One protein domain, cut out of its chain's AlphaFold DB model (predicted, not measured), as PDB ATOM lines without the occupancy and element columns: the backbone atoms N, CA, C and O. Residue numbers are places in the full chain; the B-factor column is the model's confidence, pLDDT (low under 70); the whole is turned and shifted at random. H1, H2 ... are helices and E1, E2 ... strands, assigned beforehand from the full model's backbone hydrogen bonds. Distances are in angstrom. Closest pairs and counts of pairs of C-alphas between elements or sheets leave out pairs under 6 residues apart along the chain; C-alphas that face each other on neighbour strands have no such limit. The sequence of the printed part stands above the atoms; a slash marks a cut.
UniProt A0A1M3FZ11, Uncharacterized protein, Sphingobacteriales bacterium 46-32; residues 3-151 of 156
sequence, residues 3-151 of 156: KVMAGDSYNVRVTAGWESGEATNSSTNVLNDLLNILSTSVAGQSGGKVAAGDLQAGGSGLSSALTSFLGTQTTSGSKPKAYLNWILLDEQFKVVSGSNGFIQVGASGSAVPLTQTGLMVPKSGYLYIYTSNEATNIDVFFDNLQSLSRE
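This is residues 3 to 151 of the 156 residues of an uncharacterized protein of Sphingobacteriales bacterium 46-32 (UniProt A0A1M3FZ11). Two three-stranded sheets, E4 E1 E6 and E3 E2 E5, stand face to face as a sandwich with their strands nearly aligned, and a small cluster of three helices, H1, H2 and H3, lies beyond the second sheet. H1 and H3 only graze that sheet, and H2 is farthest from the mean of the C-alphas. The printed part has 149 residues, with three named helices and six named strands in the order E1 H1 H2 H3 E2 E3 E4 E5 E6; both sheets are antiparallel and the class is mixed, helices and strands. The whole is compact, with a radius of gyration of the C-alphas of 15.9 A and spans of 47 by 35 by 23 A.

In the twisted sheet E4 E1 E6, inner strand E1, residues 9 to 18, is antiparallel to edge strand E6, residues 140 to 150, with N 15 and O 143 2.8 A apart, within hydrogen-bond range. E1 is also antiparallel to edge strand E4, residues 112 to 120, with N 114 and O 14 at 2.7 A. In the other sheet, E2, residues 82 to 90, is antiparallel to E5, residues 125 to 133, with N 85 and O 130 at 2.8 A. E2 forms a hairpin with E3, residues 101 to 104, with N 84 and O 103 at 2.9 A. The facing parts of the two sheets are 9.1 A apart centre to centre, and their strands stand at 16 degrees; the C-alphas of Ile 103 and Leu 114 are the closest of E3 and E4, at 6.5 A. Residues 3 to 4 pair antiparallel with residues 125 to 126 of E5. H3, residues 62 to 71, grazes the sheet E3 E2 E5 with residues 62 to 70. H1, residues 31 to 45, only just grazes it, with 5 pairs of C-alphas within 10 A. With residues 31 to 35 alone H1 touches H3, opposite ways at 38 degrees, only just a steep tilt; their closest C-alphas, of Leu 31 and Thr 67, are 6.4 A apart. H2, residues 52 to 56, touches H1, the C-alphas of Ser 39 and Ala 52 being closest at 4.4 A, and touches H3 only at the corner, where the closest C-alphas, of Gln 56 and Ser 63, are 6.0 A apart. In H1, H2 and H3 every O i to N i+4 pair is within hydrogen-bond range.

E1 runs 30.0 A from C-alpha 9 at (35.803, 44.387, 287.782), E6 29.4 A to C-alpha 150 at (37.366, 39.887, 290.384), and E4 24.0 A. E5 measures 26.3 A, E2 25.8 A and E3 10.3 A. H1 runs 20.6 A from C-alpha 31 at (34.140, 46.526, 261.165); H3 measures 13.9 A and H2 6.4 A.

The C-alphas of Ser 20 and Lys 49, the two farthest apart, are 47.6 A apart. The printed part has no cut, and the link from E1 to H1, 12 residues, is long. Mean pLDDT of the printed part is 84.3; it is under 70 at residues 27 to 29, 48, 57 to 60, 76 and 149 to 151.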
ATOM      1  N   LYS A   3      30.221  36.190 279.882       89.06
ATOM      2  CA  LYS A   3      29.123  36.778 280.664       89.06
ATOM      3  C   LYS A   3      29.720  37.468 281.894       89.06
ATOM      4  O   LYS A   3      30.550  36.873 282.571       89.06
ATOM      5  N   VAL A   4      29.299  38.702 282.158       91.19
ATOM      6  CA  VAL A   4      29.740  39.513 283.305       91.19
ATOM      7  C   VAL A   4      28.543  40.156 283.996       91.19
ATOM      8  O   VAL A   4      27.501  40.377 283.362       91.19
ATOM      9  N   MET A   5      28.692  40.466 285.280       93.06
ATOM     10  CA  MET A   5      27.637  41.023 286.117       93.06
ATOM     11  C   MET A   5      27.946  42.469 286.506       93.06
ATOM     12  O   MET A   5      29.097  42.868 286.665       93.06
ATOM     13  N   ALA A   6      26.899  43.283 286.650       93.69
ATOM     14  CA  ALA A   6      27.046  44.644 287.148       93.69
ATOM     15  C   ALA A   6      27.731  44.642 288.525       93.69
ATOM     16  O   ALA A   6      27.301  43.938 289.438       93.69
ATOM     17  N   GLY A   7      28.766  45.464 288.677       90.69
ATOM     18  CA  GLY A   7      29.594  45.526 289.881       90.69
ATOM     19  C   GLY A   7      30.875  44.695 289.811       90.69
ATOM     20  O   GLY A   7      31.751  44.903 290.650       90.69
ATOM     21  N   ASP A   8      31.032  43.828 288.808       91.38
ATOM     22  CA  ASP A   8      32.301  43.144 288.568       91.38
ATOM     23  C   ASP A   8      33.391  44.135 288.148       91.38
ATOM     24  O   ASP A   8      33.138  45.213 287.591       91.38
ATOM     25  N   SER A   9      34.638  43.728 288.366       90.81
ATOM     26  CA  SER A   9      35.803  44.387 287.782       90.81
ATOM     27  C   SER A   9      36.652  43.381 287.028       90.81
ATOM     28  O   SER A   9      36.710  42.205 287.390       90.81
ATOM     29  N   TYR A  10      37.321  43.834 285.975       91.56
ATOM     30  CA  TYR A  10      38.201  42.989 285.192       91.56
ATOM     31  C   TYR A  10      39.490  43.699 284.791       91.56
ATOM     32  O   TYR A  10      39.575  44.925 284.693       91.56
ATOM     33  N   ASN A  11      40.514  42.887 284.554       92.44
ATOM     34  CA  ASN A  11      41.774  43.308 283.961       92.44
ATOM     35  C   ASN A  11      41.936  42.612 282.616       92.44
ATOM     36  O   ASN A  11      41.553  41.449 282.475       92.44
ATOM     37  N   VAL A  12      42.547  43.301 281.658       93.31
ATOM     38  CA  VAL A  12      42.928  42.727 280.368       93.31
ATOM     39  C   VAL A  12      44.423  42.881 280.172       93.31
ATOM     40  O   VAL A  12      44.986  43.950 280.420       93.31
ATOM     41  N   ARG A  13      45.069  41.799 279.747       93.75
ATOM     42  CA  ARG A  13      46.497  41.784 279.456       93.75
ATOM     43  C   ARG A  13      46.787  40.906 278.254       93.75
ATOM     44  O   ARG A  13      46.248  39.811 278.150       93.75
ATOM     45  N   VAL A  14      47.673  41.374 277.387       94.62
ATOM     46  CA  VAL A  14      48.308  40.573 276.336       94.62
ATOM     47  C   VAL A  14      49.751  41.034 276.191       94.62
ATOM     48  O   VAL A  14      50.051  42.198 276.445       94.62
ATOM     49  N   THR A  15      50.660  40.154 275.804       95.19
ATOM     50  CA  THR A  15      52.001  40.559 275.368       95.19
ATOM     51  C   THR A  15      51.969  40.718 273.859       95.19
ATOM     52  O   THR A  15      51.543  39.794 273.174       95.19
ATOM     53  N   ALA A  16      52.374  41.879 273.347       95.50
ATOM     54  CA  ALA A  16      52.329  42.168 271.922       95.50
ATOM     55  C   ALA A  16      53.662  42.711 271.409       95.50
ATOM     56  O   ALA A  16      54.307  43.511 272.087       95.50
ATOM     57  N   GLY A  17      54.057  42.301 270.207       93.44
ATOM     58  CA  GLY A  17      55.313  42.714 269.586       93.44
ATOM     59  C   GLY A  17      55.273  42.614 268.067       93.44
ATOM     60  O   GLY A  17      54.464  41.880 267.502       93.44
ATOM     61  N   TRP A  18      56.148  43.376 267.422       93.88
ATOM     62  CA  TRP A  18      56.351  43.376 265.977       93.88
ATOM     63  C   TRP A  18      57.804  43.744 265.662       93.88
ATOM     64  O   TRP A  18      58.474  44.414 266.455       93.88
ATOM     65  N   GLU A  19      58.297  43.279 264.519       89.81
ATOM     66  CA  GLU A  19      59.679  43.495 264.078       89.81
ATOM     67  C   GLU A  19      59.892  44.901 263.498       89.81
ATOM     68  O   GLU A  19      58.947  45.648 263.279       89.81
ATOM     69  N   SER A  20      61.137  45.315 263.255       86.25
ATOM     70  CA  SER A  20      61.424  46.634 262.663       86.25
ATOM     71  C   SER A  20      60.779  46.825 261.284       86.25
ATOM     72  O   SER A  20      60.786  45.903 260.471       86.25
ATOM     73  N   GLY A  21      60.316  48.040 260.976       84.38
ATOM     74  CA  GLY A  21      59.794  48.393 259.656       84.38
ATOM     75  C   GLY A  21      58.806  49.557 259.696       84.38
ATOM     76  O   GLY A  21      58.539  50.124 260.754       84.38
ATOM     77  N   GLU A  22      58.255  49.877 258.527       86.94
ATOM     78  CA  GLU A  22      57.188  50.863 258.344       86.94
ATOM     79  C   GLU A  22      55.897  50.127 257.961       86.94
ATOM     80  O   GLU A  22      55.826  49.463 256.919       86.94
ATOM     81  N   ALA A  23      54.879  50.203 258.817       88.56
ATOM     82  CA  ALA A  23      53.621  49.509 258.589       88.56
ATOM     83  C   ALA A  23      52.795  50.174 257.483       88.56
ATOM     84  O   ALA A  23      52.473  51.361 257.536       88.56
ATOM     85  N   THR A  24      52.364  49.367 256.520       89.12
ATOM     86  CA  THR A  24      51.294  49.707 255.585       89.12
ATOM     87  C   THR A  24      49.983  49.239 256.195       89.12
ATOM     88  O   THR A  24      49.751  48.040 256.335       89.12
ATOM     89  N   ASN A  25      49.132  50.184 256.583       85.12
ATOM     90  CA  ASN A  25      47.875  49.895 257.269       85.12
ATOM     91  C   ASN A  25      46.699  49.941 256.291       85.12
ATOM     92  O   ASN A  25      46.583  50.879 255.500       85.12
ATOM     93  N   SER A  26      45.815  48.946 256.363       76.81
ATOM     94  CA  SER A  26      44.568  48.942 255.600       76.81
ATOM     95  C   SER A  26      43.723  50.176 255.935       76.81
ATOM     96  O   SER A  26      43.534  50.538 257.098       76.81
ATOM     97  N   SER A  27      43.175  50.815 254.902       66.75
ATOM     98  CA  SER A  27      42.125  51.831 255.044       66.75
ATOM     99  C   SER A  27      40.738  51.208 255.243       66.75
ATOM    100  O   SER A  27      39.794  51.900 255.623       66.75
ATOM    101  N   THR A  28      40.616  49.900 255.005       65.69
ATOM    102  CA  THR A  28      39.376  49.141 255.169       65.69
ATOM    103  C   THR A  28      39.318  48.626 256.599       65.69
ATOM    104  O   THR A  28      40.137  47.802 256.996       65.69
ATOM    105  N   ASN A  29      38.369  49.151 257.369       62.88
ATOM    106  CA  ASN A  29      38.185  48.827 258.778       62.88
ATOM    107  C   ASN A  29      37.708  47.371 258.961       62.88
ATOM    108  O   ASN A  29      36.836  46.923 258.215       62.88
ATOM    109  N   VAL A  30      38.187  46.677 260.001       73.00
ATOM    110  CA  VAL A  30      37.730  45.321 260.402       73.00
ATOM    111  C   VAL A  30      36.262  45.254 260.850       73.00
ATOM    112  O   VAL A  30      35.779  44.201 261.261       73.00
ATOM    113  N   LEU A  31      35.537  46.371 260.779       73.75
ATOM    114  CA  LEU A  31      34.140  46.526 261.165       73.75
ATOM    115  C   LEU A  31      33.231  45.415 260.641       73.75
ATOM    116  O   LEU A  31      32.454  44.885 261.425       73.75
ATOM    117  N   ASN A  32      33.296  45.075 259.351       71.38
ATOM    118  CA  ASN A  32      32.389  44.079 258.771       71.38
ATOM    119  C   ASN A  32      32.642  42.684 259.352       71.38
ATOM    120  O   ASN A  32      31.694  41.992 259.724       71.38
ATOM    121  N   ASP A  33      33.908  42.301 259.502       77.12
ATOM    122  CA  ASP A  33      34.284  41.015 260.091       77.12
ATOM    123  C   ASP A  33      33.909  40.966 261.569       77.12
ATOM    124  O   ASP A  33      33.300  40.005 262.039       77.12
ATOM    125  N   LEU A  34      34.185  42.044 262.301       78.88
ATOM    126  CA  LEU A  34      33.852  42.156 263.711       78.88
ATOM    127  C   LEU A  34      32.334  42.150 263.934       78.88
ATOM    128  O   LEU A  34      31.850  41.439 264.810       78.88
ATOM    129  N   LEU A  35      31.569  42.875 263.118       77.06
ATOM    130  CA  LEU A  35      30.109  42.888 263.168       77.06
ATOM    131  C   LEU A  35      29.534  41.504 262.846       77.06
ATOM    132  O   LEU A  35      28.604  41.063 263.520       77.06
ATOM    133  N   ASN A  36      30.104  40.782 261.881       79.69
ATOM    134  CA  ASN A  36      29.717  39.403 261.581       79.69
ATOM    135  C   ASN A  36      30.016  38.457 262.757       79.69
ATOM    136  O   ASN A  36      29.144  37.691 263.168       79.69
ATOM    137  N   ILE A  37      31.200  38.541 263.364       79.31
ATOM    138  CA  ILE A  37      31.586  37.698 264.508       79.31
ATOM    139  C   ILE A  37      30.734  38.005 265.748       79.31
ATOM    140  O   ILE A  37      30.255  37.088 266.420       79.31
ATOM    141  N   LEU A  38      30.497  39.282 266.057       79.00
ATOM    142  CA  LEU A  38      29.636  39.674 267.173       79.00
ATOM    143  C   LEU A  38      28.187  39.263 266.918       79.00
ATOM    144  O   LEU A  38      27.577  38.649 267.787       79.00
ATOM    145  N   SER A  39      27.639  39.532 265.732       77.56
ATOM    146  CA  SER A  39      26.237  39.217 265.439       77.56
ATOM    147  C   SER A  39      25.950  37.710 265.450       77.56
ATOM    148  O   SER A  39      24.911  37.286 265.961       77.56
ATOM    149  N   THR A  40      26.893  36.883 264.993       78.19
ATOM    150  CA  THR A  40      26.806  35.415 265.089       78.19
ATOM    151  C   THR A  40      26.958  34.908 266.526       78.19
ATOM    152  O   THR A  40      26.173  34.064 266.964       78.19
ATOM    153  N   SER A  41      27.899  35.461 267.299       76.50
ATOM    154  CA  SER A  41      28.091  35.106 268.714       76.50
ATOM    155  C   SER A  41      26.863  35.443 269.567       76.50
ATOM    156  O   SER A  41      26.455  34.661 270.428       76.50
ATOM    157  N   VAL A  42      26.239  36.593 269.305       75.12
ATOM    158  CA  VAL A  42      25.004  37.022 269.964       75.12
ATOM    159  C   VAL A  42      23.827  36.119 269.602       75.12
ATOM    160  O   VAL A  42      23.079  35.716 270.493       75.12
ATOM    161  N   ALA A  43      23.668  35.756 268.327       74.25
ATOM    162  CA  ALA A  43      22.598  34.854 267.906       74.25
ATOM    163  C   ALA A  43      22.666  33.508 268.654       74.25
ATOM    164  O   ALA A  43      21.638  33.022 269.135       74.25
ATOM    165  N   GLY A  44      23.878  32.972 268.849       75.31
ATOM    166  CA  GLY A  44      24.117  31.779 269.666       75.31
ATOM    167  C   GLY A  44      23.750  31.966 271.143       75.31
ATOM    168  O   GLY A  44      22.995  31.168 271.695       75.31
ATOM    169  N   GLN A  45      24.213  33.051 271.774       74.62
ATOM    170  CA  GLN A  45      23.953  33.342 273.195       74.62
ATOM    171  C   GLN A  45      22.485  33.691 273.490       74.62
ATOM    172  O   GLN A  45      22.000  33.448 274.591       74.62
ATOM    173  N   SER A  46      21.761  34.249 272.519       71.69
ATOM    174  CA  SER A  46      20.342  34.596 272.666       71.69
ATOM    175  C   SER A  46      19.404  33.386 272.583       71.69
ATOM    176  O   SER A  46      18.195  33.543 272.739       71.69
ATOM    177  N   GLY A  47      19.915  32.185 272.279       73.62
ATOM    178  CA  GLY A  47      19.079  31.016 271.998       73.62
ATOM    179  C   GLY A  47      18.174  31.231 270.779       73.62
ATOM    180  O   GLY A  47      17.000  30.841 270.799       73.62
ATOM    181  N   GLY A  48      18.685  31.934 269.760       69.50
ATOM    182  CA  GLY A  48      17.973  32.253 268.518       69.50
ATOM    183  C   GLY A  48      16.854  33.288 268.654       69.50
ATOM    184  O   GLY A  48      16.000  33.368 267.777       69.50
ATOM    185  N   LYS A  49      16.802  34.046 269.758       71.62
ATOM    186  CA  LYS A  49      15.788  35.097 269.984       71.62
ATOM    187  C   LYS A  49      16.163  36.433 269.342       71.62
ATOM    188  O   LYS A  49      15.287  37.258 269.121       71.62
ATOM    189  N   VAL A  50      17.446  36.623 269.048       71.62
ATOM    190  CA  VAL A  50      17.981  37.754 268.288       71.62
ATOM    191  C   VAL A  50      18.709  37.181 267.080       71.62
ATOM    192  O   VAL A  50      19.640  36.388 267.246       71.62
ATOM    193  N   ALA A  51      18.293  37.541 265.866       74.56
ATOM    194  CA  ALA A  51      19.000  37.133 264.662       74.56
ATOM    195  C   ALA A  51      20.209  38.047 264.420       74.56
ATOM    196  O   ALA A  51      20.200  39.230 264.761       74.56
ATOM    197  N   ALA A  52      21.246  37.523 263.761       71.81
ATOM    198  CA  ALA A  52      22.403  38.332 263.373       71.81
ATOM    199  C   ALA A  52      21.990  39.555 262.526       71.81
ATOM    200  O   ALA A  52      22.526  40.646 262.707       71.81
ATOM    201  N   GLY A  53      20.973  39.389 261.670       72.25
ATOM    202  CA  GLY A  53      20.396  40.463 260.863       72.25
ATOM    203  C   GLY A  53      19.774  41.598 261.683       72.25
ATOM    204  O   GLY A  53      19.880  42.747 261.274       72.25
ATOM    205  N   ASP A  54      19.217  41.319 262.866       73.50
ATOM    206  CA  ASP A  54      18.610  42.343 263.736       73.50
ATOM    207  C   ASP A  54      19.666  43.269 264.354       73.50
ATOM    208  O   ASP A  54      19.410  44.438 264.642       73.50
ATOM    209  N   LEU A  55      20.878  42.745 264.549       71.94
ATOM    210  CA  LEU A  55      22.021  43.479 265.088       71.94
ATOM    211  C   LEU A  55      22.738  44.287 264.009       71.94
ATOM    212  O   LEU A  55      23.277  45.354 264.300       71.94
ATOM    213  N   GLN A  56      22.739  43.775 262.777       71.44
ATOM    214  CA  GLN A  56      23.264  44.469 261.603       71.44
ATOM    215  C   GLN A  56      22.305  45.565 261.126       71.44
ATOM    216  O   GLN A  56      22.746  46.629 260.689       71.44
ATOM    217  N   ALA A  57      20.995  45.345 261.267       66.69
ATOM    218  CA  ALA A  57      19.982  46.362 261.059       66.69
ATOM    219  C   ALA A  57      20.164  47.495 262.085       66.69
ATOM    220  O   ALA A  57      20.316  47.263 263.284       66.69
ATOM    221  N   GLY A  58      20.141  48.748 261.621       61.06
ATOM    222  CA  GLY A  58      20.479  49.927 262.433       61.06
ATOM    223  C   GLY A  58      19.641  50.142 263.705       61.06
ATOM    224  O   GLY A  58      19.999  50.988 264.520       61.06
ATOM    225  N   GLY A  59      18.566  49.374 263.917       63.69
ATOM    226  CA  GLY A  59      17.708  49.449 265.104       63.69
ATOM    227  C   GLY A  59      18.383  49.029 266.417       63.69
ATOM    228  O   GLY A  59      17.959  49.479 267.480       63.69
ATOM    229  N   SER A  60      19.451  48.223 266.369       68.62
ATOM    230  CA  SER A  60      20.211  47.834 267.569       68.62
ATOM    231  C   SER A  60      21.153  48.938 268.074       68.62
ATOM    232  O   SER A  60      21.532  48.944 269.245       68.62
ATOM    233  N   GLY A  61      21.567  49.858 267.191       75.31
ATOM    234  CA  GLY A  61      22.646  50.820 267.446       75.31
ATOM    235  C   GLY A  61      24.041  50.191 267.597       75.31
ATOM    236  O   GLY A  61      25.013  50.914 267.807       75.31
ATOM    237  N   LEU A  62      24.171  48.862 267.485       78.00
ATOM    238  CA  LEU A  62      25.443  48.156 267.646       78.00
ATOM    239  C   LEU A  62      26.403  48.472 266.496       78.00
ATOM    240  O   LEU A  62      27.568  48.779 266.738       78.00
ATOM    241  N   SER A  63      25.913  48.443 265.254       78.56
ATOM    242  CA  SER A  63      26.722  48.732 264.065       78.56
ATOM    243  C   SER A  63      27.268  50.161 264.071       78.56
ATOM    244  O   SER A  63      28.456  50.365 263.831       78.56
ATOM    245  N   SER A  64      26.446  51.156 264.418       82.62
ATOM    246  CA  SER A  64      26.867  52.560 264.504       82.62
ATOM    247  C   SER A  64      27.839  52.816 265.657       82.62
ATOM    248  O   SER A  64      28.846  53.506 265.469       82.62
ATOM    249  N   ALA A  65      27.592  52.230 266.832       82.62
ATOM    250  CA  ALA A  65      28.497  52.326 267.972       82.62
ATOM    251  C   ALA A  65      29.853  51.678 267.668       82.62
ATOM    252  O   ALA A  65      30.895  52.266 267.958       82.62
ATOM    253  N   LEU A  66      29.848  50.508 267.023       82.81
ATOM    254  CA  LEU A  66      31.072  49.817 266.646       82.81
ATOM    255  C   LEU A  66      31.843  50.575 265.560       82.81
ATOM    256  O   LEU A  66      33.055  50.728 265.668       82.81
ATOM    257  N   THR A  67      31.140  51.123 264.566       83.62
ATOM    258  CA  THR A  67      31.739  51.985 263.533       83.62
ATOM    259  C   THR A  67      32.427  53.189 264.169       83.62
ATOM    260  O   THR A  67      33.570  53.498 263.842       83.62
ATOM    261  N   SER A  68      31.750  53.841 265.118       86.38
ATOM    262  CA  SER A  68      32.294  54.995 265.838       86.38
ATOM    263  C   SER A  68      33.524  54.605 266.657       86.38
ATOM    264  O   SER A  68      34.549  55.272 266.573       86.38
ATOM    265  N   PHE A  69      33.457  53.493 267.397       86.44
ATOM    266  CA  PHE A  69      34.573  52.980 268.189       86.44
ATOM    267  C   PHE A  69      35.796  52.655 267.324       86.44
ATOM    268  O   PHE A  69      36.883  53.170 267.582       86.44
ATOM    269  N   LEU A  70      35.630  51.873 266.257       83.81
ATOM    270  CA  LEU A  70      36.739  51.509 265.374       83.81
ATOM    271  C   LEU A  70      37.268  52.715 264.583       83.81
ATOM    272  O   LEU A  70      38.440  52.738 264.222       83.81
ATOM    273  N   GLY A  71      36.441  53.736 264.339       84.62
ATOM    274  CA  GLY A  71      36.876  55.006 263.754       84.62
ATOM    275  C   GLY A  71      37.849  55.789 264.644       84.62
ATOM    276  O   GLY A  71      38.657  56.558 264.130       84.62
ATOM    277  N   THR A  72      37.826  55.567 265.963       86.62
ATOM    278  CA  THR A  72      38.796  56.181 266.892       86.62
ATOM    279  C   THR A  72      40.151  55.472 266.918       86.62
ATOM    280  O   THR A  72      41.130  56.040 267.404       86.62
ATOM    281  N   GLN A  73      40.237  54.260 266.358       87.38
ATOM    282  CA  GLN A  73      41.479  53.497 266.241       87.38
ATOM    283  C   GLN A  73      42.312  54.032 265.083       87.38
ATOM    284  O   GLN A  73      42.385  53.460 263.997       87.38
ATOM    285  N   THR A  74      42.915  55.189 265.317       81.75
ATOM    286  CA  THR A  74      43.841  55.808 264.377       81.75
ATOM    287  C   THR A  74      45.262  55.332 264.655       81.75
ATOM    288  O   THR A  74      45.616  54.941 265.770       81.75
ATOM    289  N   THR A  75      46.083  55.339 263.615       73.88
ATOM    290  CA  THR A  75      47.520  55.077 263.694       73.88
ATOM    291  C   THR A  75      48.242  56.346 263.251       73.88
ATOM    292  O   THR A  75      47.803  57.027 262.323       73.88
ATOM    293  N   SER A  76      49.319  56.690 263.955       63.56
ATOM    294  CA  SER A  76      50.218  57.778 263.579       63.56
ATOM    295  C   SER A  76      51.638  57.231 263.436       63.56
ATOM    296  O   SER A  76      52.106  56.455 264.271       63.56
ATOM    297  N   GLY A  77      52.316  57.631 262.359       72.81
ATOM    298  CA  GLY A  77      53.680  57.199 262.055       72.81
ATOM    299  C   GLY A  77      53.771  55.774 261.503       72.81
ATOM    300  O   GLY A  77      52.877  55.301 260.808       72.81
ATOM    301  N   SER A  78      54.879  55.108 261.821       82.00
ATOM    302  CA  SER A  78      55.313  53.833 261.240       82.00
ATOM    303  C   SER A  78      54.681  52.583 261.851       82.00
ATOM    304  O   SER A  78      54.949  51.464 261.413       82.00
ATOM    305  N   LYS A  79      53.870  52.750 262.901       88.94
ATOM    306  CA  LYS A  79      53.373  51.633 263.704       88.94
ATOM    307  C   LYS A  79      52.238  50.880 263.002       88.94
ATOM    308  O   LYS A  79      51.352  51.514 262.410       88.94
ATOM    309  N   PRO A  80      52.178  49.546 263.160       91.06
ATOM    310  CA  PRO A  80      51.014  48.764 262.781       91.06
ATOM    311  C   PRO A  80      49.745  49.285 263.450       91.06
ATOM    312  O   PRO A  80      49.723  49.641 264.635       91.06
ATOM    313  N   LYS A  81      48.658  49.287 262.689       91.19
ATOM    314  CA  LYS A  81      47.296  49.476 263.171       91.19
ATOM    315  C   LYS A  81      46.841  48.171 263.826       91.19
ATOM    316  O   LYS A  81      46.064  47.403 263.264       91.19
ATOM    317  N   ALA A  82      47.414  47.894 264.991       91.50
ATOM    318  CA  ALA A  82      47.215  46.661 265.730       91.50
ATOM    319  C   ALA A  82      46.994  46.949 267.216       91.50
ATOM    320  O   ALA A  82      47.704  47.766 267.811       91.50
ATOM    321  N   TYR A  83      45.999  46.287 267.807       93.12
ATOM    322  CA  TYR A  83      45.470  46.661 269.116       93.12
ATOM    323  C   TYR A  83      45.055  45.450 269.954       93.12
ATOM    324  O   TYR A  83      44.555  44.458 269.425       93.12
ATOM    325  N   LEU A  84      45.181  45.575 271.277       94.75
ATOM    326  CA  LEU A  84      44.321  44.877 272.235       94.75
ATOM    327  C   LEU A  84      43.016  45.668 272.354       94.75
ATOM    328  O   LEU A  84      43.072  46.867 272.601       94.75
ATOM    329  N   ASN A  85      41.866  45.012 272.235       93.00
ATOM    330  CA  ASN A  85      40.545  45.638 272.239       93.00
ATOM    331  C   ASN A  85      39.634  44.994 273.284       93.00
ATOM    332  O   ASN A  85      39.699  43.782 273.502       93.00
ATOM    333  N   TRP A  86      38.730  45.779 273.870       93.12
ATOM    334  CA  TRP A  86      37.622  45.273 274.680       93.12
ATOM    335  C   TRP A  86      36.332  46.050 274.419       93.12
ATOM    336  O   TRP A  86      36.338  47.276 274.289       93.12
ATOM    337  N   ILE A  87      35.220  45.321 274.369       90.81
ATOM    338  CA  ILE A  87      33.872  45.851 274.169       90.81
ATOM    339  C   ILE A  87      32.943  45.226 275.209       90.81
ATOM    340  O   ILE A  87      32.870  43.999 275.315       90.81
ATOM    341  N   LEU A  88      32.221  46.063 275.949       91.62
ATOM    342  CA  LEU A  88      31.156  45.650 276.850       91.62
ATOM    343  C   LEU A  88      29.796  45.899 276.192       91.62
ATOM    344  O   LEU A  88      29.447  47.026 275.833       91.62
ATOM    345  N   LEU A  89      29.013  44.833 276.079       89.31
ATOM    346  CA  LEU A  89      27.617  44.870 275.666       89.31
ATOM    347  C   LEU A  89      26.714  44.642 276.875       89.31
ATOM    348  O   LEU A  89      27.050  43.830 277.732       89.31
ATOM    349  N   ASP A  90      25.563  45.305 276.934       90.06
ATOM    350  CA  ASP A  90      24.525  44.985 277.918       90.06
ATOM    351  C   ASP A  90      23.738  43.716 277.528       90.06
ATOM    352  O   ASP A  90      24.002  43.072 276.508       90.06
ATOM    353  N   GLU A  91      22.766  43.316 278.348       88.62
ATOM    354  CA  GLU A  91      21.943  42.124 278.085       88.62
ATOM    355  C   GLU A  91      21.074  42.226 276.823       88.62
ATOM    356  O   GLU A  91      20.608  41.205 276.322       88.62
ATOM    357  N   GLN A  92      20.881  43.437 276.291       85.25
ATOM    358  CA  GLN A  92      20.198  43.684 275.022       85.25
ATOM    359  C   GLN A  92      21.176  43.782 273.844       85.25
ATOM    360  O   GLN A  92      20.778  44.184 272.752       85.25
ATOM    361  N   PHE A  93      22.448  43.429 274.057       82.00
ATOM    362  CA  PHE A  93      23.527  43.497 273.075       82.00
ATOM    363  C   PHE A  93      23.826  44.912 272.563       82.00
ATOM    364  O   PHE A  93      24.377  45.084 271.474       82.00
ATOM    365  N   LYS A  94      23.504  45.936 273.362       84.19
ATOM    366  CA  LYS A  94      23.869  47.325 273.074       84.19
ATOM    367  C   LYS A  94      25.213  47.647 273.700       84.19
ATOM    368  O   LYS A  94      25.515  47.211 274.810       84.19
ATOM    369  N   VAL A  95      26.005  48.456 273.006       86.50
ATOM    370  CA  VAL A  95      27.299  48.918 273.515       86.50
ATOM    371  C   VAL A  95      27.099  49.752 274.779       86.50
ATOM    372  O   VAL A  95      26.359  50.737 274.785       86.50
ATOM    373  N   VAL A  96      27.793  49.381 275.853       90.12
ATOM    374  CA  VAL A  96      27.803  50.152 277.094       90.12
ATOM    375  C   VAL A  96      28.764  51.326 276.924       90.12
ATOM    376  O   VAL A  96      29.974  51.152 276.767       90.12
ATOM    377  N   SER A  97      28.214  52.540 276.919       87.44
ATOM    378  CA  SER A  97      29.000  53.766 276.746       87.44
ATOM    379  C   SER A  97      30.108  53.878 277.801       87.44
ATOM    380  O   SER A  97      29.895  53.563 278.972       87.44
ATOM    381  N   GLY A  98      31.302  54.293 277.376       88.31
ATOM    382  CA  GLY A  98      32.472  54.457 278.248       88.31
ATOM    383  C   GLY A  98      33.111  53.160 278.763       88.31
ATOM    384  O   GLY A  98      34.083  53.235 279.503       88.31
ATOM    385  N   SER A  99      32.603  51.982 278.383       90.69
ATOM    386  CA  SER A  99      33.109  50.676 278.855       90.69
ATOM    387  C   SER A  99      33.858  49.882 277.776       90.69
ATOM    388  O   SER A  99      34.062  48.678 277.902       90.69
ATOM    389  N   ASN A 100      34.274  50.557 276.703       91.12
ATOM    390  CA  ASN A 100      35.025  49.975 275.588       91.12
ATOM    391  C   ASN A 100      36.335  50.733 275.423       91.12
ATOM    392  O   ASN A 100      36.408  51.921 275.744       91.12
ATOM    393  N   GLY A 101      37.356  50.071 274.903       93.56
ATOM    394  CA  GLY A 101      38.665  50.683 274.751       93.56
ATOM    395  C   GLY A 101      39.650  49.788 274.026       93.56
ATOM    396  O   GLY A 101      39.347  48.647 273.666       93.56
ATOM    397  N   PHE A 102      40.827  50.348 273.785       94.31
ATOM    398  CA  PHE A 102      41.904  49.661 273.102       94.31
ATOM    399  C   PHE A 102      43.271  50.171 273.560       94.31
ATOM    400  O   PHE A 102      43.399  51.288 274.061       94.31
ATOM    401  N   ILE A 103      44.302  49.355 273.351       94.44
ATOM    402  CA  ILE A 103      45.711  49.729 273.505       94.44
ATOM    403  C   ILE A 103      46.436  49.334 272.220       94.44
ATOM    404  O   ILE A 103      46.392  48.166 271.835       94.44
ATOM    405  N   GLN A 104      47.094  50.292 271.560       93.25
ATOM    406  CA  GLN A 104      47.921  50.013 270.381       93.25
ATOM    407  C   GLN A 104      49.211  49.299 270.784       93.25
ATOM    408  O   GLN A 104      49.759  49.554 271.860       93.25
ATOM    409  N   VAL A 105      49.727  48.442 269.905       93.19
ATOM    410  CA  VAL A 105      51.060  47.858 270.076       93.19
ATOM    411  C   VAL A 105      52.163  48.913 270.227       93.19
ATOM    412  O   VAL A 105      52.069  50.045 269.741       93.19
ATOM    413  N   GLY A 106      53.216  48.522 270.950       90.38
ATOM    414  CA  GLY A 106      54.355  49.371 271.288       90.38
ATOM    415  C   GLY A 106      55.294  49.671 270.114       90.38
ATOM    416  O   GLY A 106      54.930  49.565 268.944       90.38
ATOM    417  N   ALA A 107      56.516  50.095 270.434       89.38
ATOM    418  CA  ALA A 107      57.584  50.239 269.442       89.38
ATOM    419  C   ALA A 107      58.018  48.870 268.882       89.38
ATOM    420  O   ALA A 107      57.770  47.839 269.507       89.38
ATOM    421  N   SER A 108      58.659  48.876 267.714       90.69
ATOM    422  CA  SER A 108      59.197  47.669 267.083       90.69
ATOM    423  C   SER A 108      60.400  47.094 267.831       90.69
ATOM    424  O   SER A 108      61.044  47.771 268.634       90.69
ATOM    425  N   GLY A 109      60.715  45.829 267.543       87.94
ATOM    426  CA  GLY A 109      61.905  45.136 268.045       87.94
ATOM    427  C   GLY A 109      61.798  44.687 269.503       87.94
ATOM    428  O   GLY A 109      62.793  44.286 270.105       87.94
ATOM    429  N   SER A 110      60.616  44.775 270.114       86.12
ATOM    430  CA  SER A 110      60.368  44.265 271.463       86.12
ATOM    431  C   SER A 110      58.907  43.882 271.656       86.12
ATOM    432  O   SER A 110      57.998  44.624 271.289       86.12
ATOM    433  N   ALA A 111      58.688  42.732 272.292       91.75
ATOM    434  CA  ALA A 111      57.374  42.328 272.765       91.75
ATOM    435  C   ALA A 111      57.132  42.911 274.164       91.75
ATOM    436  O   ALA A 111      57.906  42.671 275.092       91.75
ATOM    437  N   VAL A 112      56.062  43.688 274.318       92.62
ATOM    438  CA  VAL A 112      55.730  44.397 275.558       92.62
ATOM    439  C   VAL A 112      54.315  44.055 276.027       92.62
ATOM    440  O   VAL A 112      53.430  43.808 275.204       92.62
ATOM    441  N   PRO A 113      54.058  44.031 277.345       93.44
ATOM    442  CA  PRO A 113      52.713  43.817 277.854       93.44
ATOM    443  C   PRO A 113      51.826  45.041 277.590       93.44
ATOM    444  O   PRO A 113      52.117  46.144 278.047       93.44
ATOM    445  N   LEU A 114      50.693  44.827 276.931       94.88
ATOM    446  CA  LEU A 114      49.574  45.762 276.861       94.88
ATOM    447  C   LEU A 114      48.609  45.394 277.982       94.88
ATOM    448  O   LEU A 114      48.077  44.285 277.996       94.88
ATOM    449  N   THR A 115      48.431  46.282 278.958       94.56
ATOM    450  CA  THR A 115      47.638  45.988 280.158       94.56
ATOM    451  C   THR A 115      46.713  47.147 280.487       94.56
ATOM    452  O   THR A 115      47.167  48.282 280.589       94.56
ATOM    453  N   GLN A 116      45.441  46.839 280.728       94.75
ATOM    454  CA  GLN A 116      44.489  47.750 281.353       94.75
ATOM    455  C   GLN A 116      43.908  47.069 282.591       94.75
ATOM    456  O   GLN A 116      43.480  45.915 282.533       94.75
ATOM    457  N   THR A 117      43.908  47.779 283.718       93.38
ATOM    458  CA  THR A 117      43.417  47.253 284.998       93.38
ATOM    459  C   THR A 117      42.257  48.073 285.539       93.38
ATOM    460  O   THR A 117      42.065  49.222 285.139       93.38
ATOM    461  N   GLY A 118      41.476  47.464 286.433       90.44
ATOM    462  CA  GLY A 118      40.388  48.138 287.139       90.44
ATOM    463  C   GLY A 118      39.230  48.553 286.233       90.44
ATOM    464  O   GLY A 118      38.546  49.529 286.533       90.44
ATOM    465  N   LEU A 119      39.009  47.844 285.121       93.06
ATOM    466  CA  LEU A 119      37.857  48.101 284.264       93.06
ATOM    467  C   LEU A 119      36.593  47.647 284.993       93.06
ATOM    468  O   LEU A 119      36.490  46.494 285.409       93.06
ATOM    469  N   MET A 120      35.650  48.566 285.176       92.75
ATOM    470  CA  MET A 120      34.388  48.294 285.860       92.75
ATOM    471  C   MET A 120      33.337  47.768 284.885       92.75
ATOM    472  O   MET A 120      33.293  48.177 283.725       92.75
ATOM    473  N   VAL A 121      32.440  46.921 285.384       94.25
ATOM    474  CA  VAL A 121      31.247  46.462 284.670       94.25
ATOM    475  C   VAL A 121      30.027  47.205 285.232       94.25
ATOM    476  O   VAL A 121      29.457  46.780 286.236       94.25
ATOM    477  N   PRO A 122      29.596  48.337 284.643       94.50
ATOM    478  CA  PRO A 122      28.468  49.111 285.172       94.50
ATOM    479  C   PRO A 122      27.099  48.491 284.849       94.50
ATOM    480  O   PRO A 122      26.097  48.863 285.457       94.50
ATOM    481  N   LYS A 123      27.033  47.568 283.881       94.56
ATOM    482  CA  LYS A 123      25.820  46.843 283.484       94.56
ATOM    483  C   LYS A 123      26.146  45.379 283.219       94.56
ATOM    484  O   LYS A 123      27.136  45.092 282.552       94.56
ATOM    485  N   SER A 124      25.283  44.480 283.688       93.75
ATOM    486  CA  SER A 124      25.357  43.058 283.350       93.75
ATOM    487  C   SER A 124      25.211  42.863 281.845       93.75
ATOM    488  O   SER A 124      24.469  43.590 281.178       93.75
ATOM    489  N   GLY A 125      25.903  41.863 281.311       92.25
ATOM    490  CA  GLY A 125      25.923  41.639 279.876       92.25
ATOM    491  C   GLY A 125      27.099  40.784 279.454       92.25
ATOM    492  O   GLY A 125      27.375  39.757 280.077       92.25
ATOM    493  N   TYR A 126      27.760  41.180 278.374       89.88
ATOM    494  CA  TYR A 126      28.768  40.369 277.718       89.88
ATOM    495  C   TYR A 126      30.012  41.178 277.373       89.88
ATOM    496  O   TYR A 126      29.944  42.189 276.679       89.88
ATOM    497  N   LEU A 127      31.158  40.677 277.815       90.81
ATOM    498  CA  LEU A 127      32.470  41.221 277.517       90.81
ATOM    499  C   LEU A 127      33.089  40.479 276.325       90.81
ATOM    500  O   LEU A 127      33.119  39.241 276.272       90.81
ATOM    501  N   TYR A 128      33.594  41.241 275.360       89.25
ATOM    502  CA  TYR A 128      34.322  40.736 274.203       89.25
ATOM    503  C   TYR A 128      35.715  41.360 274.161       89.25
ATOM    504  O   TYR A 128      35.843  42.574 274.034       89.25
ATOM    505  N   ILE A 129      36.750  40.530 274.288       90.50
ATOM    506  CA  ILE A 129      38.156  40.941 274.260       90.50
ATOM    507  C   ILE A 129      38.805  40.261 273.063       90.50
ATOM    508  O   ILE A 129      38.644  39.053 272.887       90.50
ATOM    509  N   TYR A 130      39.512  41.027 272.241       89.75
ATOM    510  CA  TYR A 130      40.142  40.514 271.029       89.75
ATOM    511  C   TYR A 130      41.362  41.345 270.639       89.75
ATOM    512  O   TYR A 130      41.511  42.502 271.036       89.75
ATOM    513  N   THR A 131      42.227  40.759 269.825       91.94
ATOM    514  CA  THR A 131      43.361  41.443 269.207       91.94
ATOM    515  C   THR A 131      43.067  41.697 267.734       91.94
ATOM    516  O   THR A 131      42.408  40.885 267.087       91.94
ATOM    517  N   SER A 132      43.534  42.818 267.197       90.19
ATOM    518  CA  SER A 132      43.426  43.145 265.771       90.19
ATOM    519  C   SER A 132      44.796  43.488 265.196       90.19
ATOM    520  O   SER A 132      45.642  44.031 265.904       90.19
ATOM    521  N   ASN A 133      45.002  43.176 263.916       90.38
ATOM    522  CA  ASN A 133      46.131  43.643 263.116       90.38
ATOM    523  C   ASN A 133      45.627  43.991 261.709       90.38
ATOM    524  O   ASN A 133      45.182  43.110 260.982       90.38
ATOM    525  N   GLU A 134      45.676  45.271 261.348       88.50
ATOM    526  CA  GLU A 134      45.310  45.771 260.017       88.50
ATOM    527  C   GLU A 134      46.535  46.128 259.156       88.50
ATOM    528  O   GLU A 134      46.378  46.673 258.059       88.50
ATOM    529  N   ALA A 135      47.754  45.855 259.635       89.25
ATOM    530  CA  ALA A 135      48.948  45.987 258.812       89.25
ATOM    531  C   ALA A 135      49.010  44.850 257.783       89.25
ATOM    532  O   ALA A 135      48.808  43.686 258.116       89.25
ATOM    533  N   THR A 136      49.293  45.185 256.524       88.25
ATOM    534  CA  THR A 136      49.318  44.213 255.415       88.25
ATOM    535  C   THR A 136      50.708  43.650 255.135       88.25
ATOM    536  O   THR A 136      50.836  42.647 254.438       88.25
ATOM    537  N   ASN A 137      51.749  44.305 255.648       89.38
ATOM    538  CA  ASN A 137      53.154  43.976 255.406       89.38
ATOM    539  C   ASN A 137      53.937  43.664 256.690       89.38
ATOM    540  O   ASN A 137      55.140  43.419 256.609       89.38
ATOM    541  N   ILE A 138      53.289  43.726 257.857       90.06
ATOM    542  CA  ILE A 138      53.908  43.469 259.158       90.06
ATOM    543  C   ILE A 138      53.006  42.548 259.969       90.06
ATOM    544  O   ILE A 138      51.855  42.880 260.271       90.06
ATOM    545  N   ASP A 139      53.579  41.424 260.383       89.50
ATOM    546  CA  ASP A 139      52.956  40.524 261.337       89.50
ATOM    547  C   ASP A 139      53.152  41.044 262.761       89.50
ATOM    548  O   ASP A 139      54.245  41.445 263.173       89.50
ATOM    549  N   VAL A 140      52.060  41.034 263.519       89.88
ATOM    550  CA  VAL A 140      52.039  41.415 264.926       89.88
ATOM    551  C   VAL A 140      51.695  40.185 265.741       89.88
ATOM    552  O   VAL A 140      50.648  39.564 265.549       89.88
ATOM    553  N   PHE A 141      52.573  39.852 266.676       92.31
ATOM    554  CA  PHE A 141      52.385  38.724 267.570       92.31
ATOM    555  C   PHE A 141      51.647  39.172 268.821       92.31
ATOM    556  O   PHE A 141      51.954  40.219 269.391       92.31
ATOM    557  N   PHE A 142      50.703  38.345 269.258       92.19
ATOM    558  CA  PHE A 142      49.964  38.509 270.499       92.19
ATOM    559  C   PHE A 142      50.008  37.193 271.269       92.19
ATOM    560  O   PHE A 142      49.605  36.161 270.741       92.19
ATOM    561  N   ASP A 143      50.480  37.232 272.509       85.06
ATOM    562  CA  ASP A 143      50.597  36.053 273.364       85.06
ATOM    563  C   ASP A 143      50.059  36.323 274.775       85.06
ATOM    564  O   ASP A 143      50.037  37.463 275.251       85.06
ATOM    565  N   ASN A 144      49.642  35.261 275.463       77.94
ATOM    566  CA  ASN A 144      49.139  35.284 276.833       77.94
ATOM    567  C   ASN A 144      47.975  36.262 277.029       77.94
ATOM    568  O   ASN A 144      48.000  37.087 277.946       77.94
ATOM    569  N   LEU A 145      46.948  36.174 276.177       79.50
ATOM    570  CA  LEU A 145      45.714  36.918 276.405       79.50
ATOM    571  C   LEU A 145      45.058  36.430 277.702       79.50
ATOM    572  O   LEU A 145      44.624  35.284 277.806       79.50
ATOM    573  N   GLN A 146      44.991  37.313 278.692       77.88
ATOM    574  CA  GLN A 146      44.439  37.038 280.011       77.88
ATOM    575  C   GLN A 146      43.330  38.041 280.323       77.88
ATOM    576  O   GLN A 146      43.532  39.255 280.238       77.88
ATOM    577  N   SER A 147      42.173  37.523 280.738       72.88
ATOM    578  CA  SER A 147      41.133  38.305 281.401       72.88
ATOM    579  C   SER A 147      40.916  37.762 282.806       72.88
ATOM    580  O   SER A 147      40.519  36.609 282.962       72.88
ATOM    581  N   LEU A 148      41.172  38.585 283.819       70.25
ATOM    582  CA  LEU A 148      40.887  38.243 285.211       70.25
ATOM    583  C   LEU A 148      39.694  39.069 285.668       70.25
ATOM    584  O   LEU A 148      39.833  40.285 285.793       70.25
ATOM    585  N   SER A 149      38.556  38.426 285.927       65.94
ATOM    586  CA  SER A 149      37.459  39.040 286.672       65.94
ATOM    587  C   SER A 149      37.709  38.877 288.170       65.94
ATOM    588  O   SER A 149      38.075  37.799 288.642       65.94
ATOM    589  N   ARG A 150      37.539  39.957 288.932       64.50
ATOM    590  CA  ARG A 150      37.366  39.887 290.384       64.50
ATOM    591  C   ARG A 150      35.887  40.074 290.675       64.50
ATOM    592  O   ARG A 150      35.342  41.139 290.384       64.50
ATOM    593  N   GLU A 151      35.274  39.045 291.253       60.19
ATOM    594  CA  GLU A 151      33.962  39.172 291.881       60.19
ATOM    595  C   GLU A 151      34.059  40.120 293.081       60.19
ATOM    596  O   GLU A 151      35.100  40.233 293.742       60.19
TER     597      GLU A 151